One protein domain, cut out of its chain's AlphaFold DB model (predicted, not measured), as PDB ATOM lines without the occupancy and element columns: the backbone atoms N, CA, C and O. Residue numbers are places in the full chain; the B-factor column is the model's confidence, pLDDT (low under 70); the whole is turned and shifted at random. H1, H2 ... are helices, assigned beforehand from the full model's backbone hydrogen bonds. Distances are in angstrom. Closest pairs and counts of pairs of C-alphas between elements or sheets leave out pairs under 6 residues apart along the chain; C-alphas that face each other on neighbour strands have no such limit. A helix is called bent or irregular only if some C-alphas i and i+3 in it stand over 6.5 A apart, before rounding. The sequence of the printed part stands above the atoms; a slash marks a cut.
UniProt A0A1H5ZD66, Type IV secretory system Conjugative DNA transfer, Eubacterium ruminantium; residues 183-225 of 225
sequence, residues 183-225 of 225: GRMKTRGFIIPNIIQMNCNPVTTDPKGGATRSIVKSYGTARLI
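This is residues 183 to 225 of the 225 residues of the protein "Type IV secretory system Conjugative DNA transfer" of Eubacterium ruminantium (UniProt A0A1H5ZD66). Two short helices, H1 and H2, meet at a steep angle, with the first half of H1 packed on H2, and a wide loop, residues 198 to 209, leads back from the end of H1 to the start of H2. After H2, residues 220 to 225 fold back as a tail with no named element. The printed part has 43 residues with two named helices, H1 then H2, and no named strand; the class is all helix. The whole is compact, with a radius of gyration of the C-alphas of 9.8 A, and rounded, with spans of 26 by 19 by 19 A.

The printed part begins at Gly 183. H1 is residues 186 to 197, 16.2 A from first to last C-alpha, and begins with C-alpha 186 at (45.096, 42.111, -28.879). It is only just irregular: C-alphas 189 and 192 are 6.7 A apart. H2 is residues 210 to 219, 14.4 A long, from C-alpha 210 at (40.290, 34.088, -22.901) to C-alpha 219 at (48.548, 23.252, -27.443).

H1 and H2 touch, H1 with residues 187 to 192 alone. Their closest C-alphas are those of Thr 187 and Ala 211, 6.5 A apart. They run the same way at a steep tilt of 50 degrees, with centres 10.7 A apart. In H2 every O i to N i+4 pair is within hydrogen-bond range; in H1, 5 of 8 are.

The two C-alphas farthest apart are those of Gly 183 and Asn 201, at 26.7 A. The printed part has no cut and ends at Ile 225, the chain's last residue. The link from H1 to H2 is long, with 12 residues. Mean pLDDT of the printed part is 77.2; residues 218 to 225 are under 70.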
ATOM      1  N   GLY A 183      37.666  42.556 -30.607       84.69
ATOM      2  CA  GLY A 183      37.939  41.704 -31.778       84.69
ATOM      3  C   GLY A 183      39.242  41.986 -32.549       84.69
ATOM      4  O   GLY A 183      39.614  41.198 -33.409       84.69
ATOM      5  N   ARG A 184      40.012  43.035 -32.221       86.12
ATOM      6  CA  ARG A 184      41.255  43.415 -32.940       86.12
ATOM      7  C   ARG A 184      42.503  42.607 -32.561       86.12
ATOM      8  O   ARG A 184      43.607  43.132 -32.548       86.12
ATOM      9  N   MET A 185      42.329  41.336 -32.203       84.19
ATOM     10  CA  MET A 185      43.427  40.391 -31.952       84.19
ATOM     11  C   MET A 185      44.458  40.833 -30.894       84.19
ATOM     12  O   MET A 185      45.564  40.318 -30.899       84.19
ATOM     13  N   LYS A 186      44.137  41.713 -29.936       89.94
ATOM     14  CA  LYS A 186      45.096  42.111 -28.879       89.94
ATOM     15  C   LYS A 186      45.674  40.892 -28.141       89.94
ATOM     16  O   LYS A 186      46.885  40.716 -28.054       89.94
ATOM     17  N   THR A 187      44.792  39.987 -27.708       86.25
ATOM     18  CA  THR A 187      45.183  38.751 -27.021       86.25
ATOM     19  C   THR A 187      45.857  37.754 -27.965       86.25
ATOM     20  O   THR A 187      46.940  37.271 -27.669       86.25
ATOM     21  N   ARG A 188      45.259  37.466 -29.130       84.50
ATOM     22  CA  ARG A 188      45.780  36.453 -30.072       84.50
ATOM     23  C   ARG A 188      47.008  36.886 -30.875       84.50
ATOM     24  O   ARG A 188      47.792  36.038 -31.273       84.50
ATOM     25  N   GLY A 189      47.138  38.174 -31.144       85.69
ATOM     26  CA  GLY A 189      48.162  38.754 -32.004       85.69
ATOM     27  C   GLY A 189      49.388  39.242 -31.243       85.69
ATOM     28  O   GLY A 189      50.483  39.140 -31.780       85.69
ATOM     29  N   PHE A 190      49.227  39.731 -30.008       89.31
ATOM     30  CA  PHE A 190      50.350  40.226 -29.206       89.31
ATOM     31  C   PHE A 190      50.615  39.378 -27.958       89.31
ATOM     32  O   PHE A 190      51.738  38.930 -27.754       89.31
ATOM     33  N   ILE A 191      49.600  39.124 -27.126       88.38
ATOM     34  CA  ILE A 191      49.810  38.472 -25.820       88.38
ATOM     35  C   ILE A 191      50.217  36.999 -25.989       88.38
ATOM     36  O   ILE A 191      51.267  36.593 -25.504       88.38
ATOM     37  N   ILE A 192      49.431  36.204 -26.719       87.25
ATOM     38  CA  ILE A 192      49.649  34.755 -26.864       87.25
ATOM     39  C   ILE A 192      51.017  34.412 -27.485       87.25
ATOM     40  O   ILE A 192      51.708  33.578 -26.906       87.25
ATOM     41  N   PRO A 193      51.466  35.039 -28.594       86.25
ATOM     42  CA  PRO A 193      52.789  34.753 -29.154       86.25
ATOM     43  C   PRO A 193      53.932  35.044 -28.176       86.25
ATOM     44  O   PRO A 193      54.871  34.258 -28.093       86.25
ATOM     45  N   ASN A 194      53.833  36.131 -27.404       87.88
ATOM     46  CA  ASN A 194      54.847  36.495 -26.415       87.88
ATOM     47  C   ASN A 194      54.829  35.572 -25.185       87.88
ATOM     48  O   ASN A 194      55.893  35.262 -24.654       87.88
ATOM     49  N   ILE A 195      53.653  35.083 -24.766       86.06
ATOM     50  CA  ILE A 195      53.545  34.060 -23.715       86.06
ATOM     51  C   ILE A 195      54.152  32.738 -24.193       86.06
ATOM     52  O   ILE A 195      54.949  32.159 -23.471       86.06
ATOM     53  N   ILE A 196      53.825  32.278 -25.407       82.81
ATOM     54  CA  ILE A 196      54.336  31.007 -25.957       82.81
ATOM     55  C   ILE A 196      55.852  31.049 -26.153       82.81
ATOM     56  O   ILE A 196      56.523  30.049 -25.925       82.81
ATOM     57  N   GLN A 197      56.404  32.199 -26.552       80.75
ATOM     58  CA  GLN A 197      57.852  32.352 -26.681       80.75
ATOM     59  C   GLN A 197      58.579  32.177 -25.335       80.75
ATOM     60  O   GLN A 197      59.757  31.840 -25.348       80.75
ATOM     61  N   MET A 198      57.901  32.402 -24.195       77.44
ATOM     62  CA  MET A 198      58.439  32.250 -22.829       77.44
ATOM     63  C   MET A 198      59.840  32.853 -22.644       77.44
ATOM     64  O   MET A 198      60.703  32.308 -21.966       77.44
ATOM     65  N   ASN A 199      60.074  34.002 -23.270       78.19
ATOM     66  CA  ASN A 199      61.357  34.697 -23.223       78.19
ATOM     67  C   ASN A 199      61.686  35.247 -21.816       78.19
ATOM     68  O   ASN A 199      62.841  35.362 -21.412       78.19
ATOM     69  N   CYS A 200      60.655  35.578 -21.045       73.25
ATOM     70  CA  CYS A 200      60.752  35.962 -19.642       73.25
ATOM     71  C   CYS A 200      59.731  35.170 -18.823       73.25
ATOM     72  O   CYS A 200      58.888  34.490 -19.400       73.25
ATOM     73  N   ASN A 201      59.781  35.297 -17.493       81.25
ATOM     74  CA  ASN A 201      58.744  34.779 -16.599       81.25
ATOM     75  C   ASN A 201      57.470  35.628 -16.775       81.25
ATOM     76  O   ASN A 201      57.438  36.756 -16.272       81.25
ATOM     77  N   PRO A 202      56.437  35.152 -17.496       81.44
ATOM     78  CA  PRO A 202      55.267  35.959 -17.783       81.44
ATOM     79  C   PRO A 202      54.247  35.797 -16.653       81.44
ATOM     80  O   PRO A 202      53.827  34.687 -16.339       81.44
ATOM     81  N   VAL A 203      53.804  36.911 -16.076       84.12
ATOM     82  CA  VAL A 203      52.664  36.937 -15.151       84.12
ATOM     83  C   VAL A 203      51.493  37.558 -15.896       84.12
ATOM     84  O   VAL A 203      51.581  38.698 -16.348       84.12
ATOM     85  N   THR A 204      50.417  36.793 -16.084       81.50
ATOM     86  CA  THR A 204      49.247  37.235 -16.853       81.50
ATOM     87  C   THR A 204      47.997  37.107 -16.007       81.50
ATOM     88  O   THR A 204      47.593  36.004 -15.659       81.50
ATOM     89  N   THR A 205      47.343  38.229 -15.736       83.94
ATOM     90  CA  THR A 205      46.007  38.240 -15.146       83.94
ATOM     91  C   THR A 205      44.977  38.107 -16.270       83.94
ATOM     92  O   THR A 205      44.845  38.986 -17.120       83.94
ATOM     93  N   ASP A 206      44.267  36.978 -16.324       84.81
ATOM     94  CA  ASP A 206      43.250  36.705 -17.351       84.81
ATOM     95  C   ASP A 206      41.834  36.726 -16.747       84.81
ATOM     96  O   ASP A 206      41.254  35.670 -16.487       84.81
ATOM     97  N   PRO A 207      41.232  37.914 -16.532       80.06
ATOM     98  CA  PRO A 207      39.945  38.042 -15.842       80.06
ATOM     99  C   PRO A 207      38.776  37.356 -16.566       80.06
ATOM    100  O   PRO A 207      37.741  37.113 -15.955       80.06
ATOM    101  N   LYS A 208      38.908  37.055 -17.869       79.75
ATOM    102  CA  LYS A 208      37.874  36.365 -18.668       79.75
ATOM    103  C   LYS A 208      38.271  34.943 -19.089       79.75
ATOM    104  O   LYS A 208      37.495  34.285 -19.781       79.75
ATOM    105  N   GLY A 209      39.469  34.472 -18.739       77.44
ATOM    106  CA  GLY A 209      39.989  33.163 -19.161       77.44
ATOM    107  C   GLY A 209      40.201  33.011 -20.679       77.44
ATOM    108  O   GLY A 209      40.264  31.890 -21.194       77.44
ATOM    109  N   GLY A 210      40.238  34.113 -21.436       77.50
ATOM    110  CA  GLY A 210      40.290  34.088 -22.901       77.50
ATOM    111  C   GLY A 210      41.661  33.703 -23.464       77.50
ATOM    112  O   GLY A 210      41.740  33.055 -24.517       77.50
ATOM    113  N   ALA A 211      42.734  34.079 -22.767       74.44
ATOM    114  CA  ALA A 211      44.099  33.711 -23.114       74.44
ATOM    115  C   ALA A 211      44.339  32.234 -22.786       74.44
ATOM    116  O   ALA A 211      44.736  31.484 -23.679       74.44
ATOM    117  N   THR A 212      43.980  31.792 -21.575       77.44
ATOM    118  CA  THR A 212      44.112  30.389 -21.145       77.44
ATOM    119  C   THR A 212      43.361  29.452 -22.083       77.44
ATOM    120  O   THR A 212      43.949  28.523 -22.632       77.44
ATOM    121  N   ARG A 213      42.083  29.741 -22.367       76.00
ATOM    122  CA  ARG A 213      41.259  28.926 -23.276       76.00
ATOM    123  C   ARG A 213      41.865  28.827 -24.675       76.00
ATOM    124  O   ARG A 213      41.815  27.769 -25.294       76.00
ATOM    125  N   SER A 214      42.417  29.927 -25.184       74.94
ATOM    126  CA  SER A 214      43.032  29.943 -26.513       74.94
ATOM    127  C   SER A 214      44.327  29.131 -26.551       74.94
ATOM    128  O   SER A 214      44.535  28.404 -27.515       74.94
ATOM    129  N   ILE A 215      45.163  29.213 -25.512       75.44
ATOM    130  CA  ILE A 215      46.420  28.455 -25.436       75.44
ATOM    131  C   ILE A 215      46.131  26.959 -25.263       75.44
ATOM    132  O   ILE A 215      46.670  26.158 -26.019       75.44
ATOM    133  N   VAL A 216      45.225  26.582 -24.354       70.81
ATOM    134  CA  VAL A 216      44.797  25.184 -24.163       70.81
ATOM    135  C   VAL A 216      44.236  24.602 -25.462       70.81
ATOM    136  O   VAL A 216      44.618  23.506 -25.854       70.81
ATOM    137  N   LYS A 217      43.390  25.348 -26.188       71.56
ATOM    138  CA  LYS A 217      42.846  24.891 -27.478       71.56
ATOM    139  C   LYS A 217      43.929  24.697 -28.545       71.56
ATOM    140  O   LYS A 217      43.762  23.859 -29.423       71.56
ATOM    141  N   SER A 218      45.001  25.485 -28.504       68.06
ATOM    142  CA  SER A 218      46.081  25.412 -29.489       68.06
ATOM    143  C   SER A 218      47.162  24.380 -29.153       68.06
ATOM    144  O   SER A 218      47.775  23.871 -30.084       68.06
ATOM    145  N   TYR A 219      47.398  24.065 -27.873       68.94
ATOM    146  CA  TYR A 219      48.548  23.252 -27.443       68.94
ATOM    147  C   TYR A 219      48.212  22.147 -26.424       68.94
ATOM    148  O   TYR A 219      49.111  21.522 -25.876       68.94
ATOM    149  N   GLY A 220      46.929  21.878 -26.166       55.88
ATOM    150  CA  GLY A 220      46.458  20.741 -25.365       55.88
ATOM    151  C   GLY A 220      46.469  20.969 -23.851       55.88
ATOM    152  O   GLY A 220      45.536  20.547 -23.173       55.88
ATOM    153  N   THR A 221      47.447  21.703 -23.313       56.75
ATOM    154  CA  THR A 221      47.562  21.964 -21.869       56.75
ATOM    155  C   THR A 221      48.262  23.291 -21.587       56.75
ATOM    156  O   THR A 221      49.376  23.541 -22.034       56.75
ATOM    157  N   ALA A 222      47.618  24.153 -20.801       57.25
ATOM    158  CA  ALA A 222      48.239  25.344 -20.232       57.25
ATOM    159  C   ALA A 222      47.639  25.614 -18.854       57.25
ATOM    160  O   ALA A 222      46.433  25.824 -18.723       57.25
ATOM    161  N   ARG A 223      48.492  25.601 -17.829       52.97
ATOM    162  CA  ARG A 223      48.138  26.000 -16.468       52.97
ATOM    163  C   ARG A 223      48.742  27.383 -16.240       52.97
ATOM    164  O   ARG A 223      49.925  27.496 -15.943       52.97
ATOM    165  N   LEU A 224      47.947  28.421 -16.490       58.22
ATOM    166  CA  LEU A 224      48.287  29.786 -16.089       58.22
ATOM    167  C   LEU A 224      47.963  29.912 -14.594       58.22
ATOM    168  O   LEU A 224      46.893  29.467 -14.175       58.22
ATOM    169  N   ILE A 225      48.933  30.395 -13.814       51.19
ATOM    170  CA  ILE A 225      48.837  30.594 -12.358       51.19
ATOM    171  C   ILE A 225      48.124  31.915 -12.086       51.19
ATOM    172  O   ILE A 225      48.469  32.899 -12.781       51.19
TER     173      ILE A 225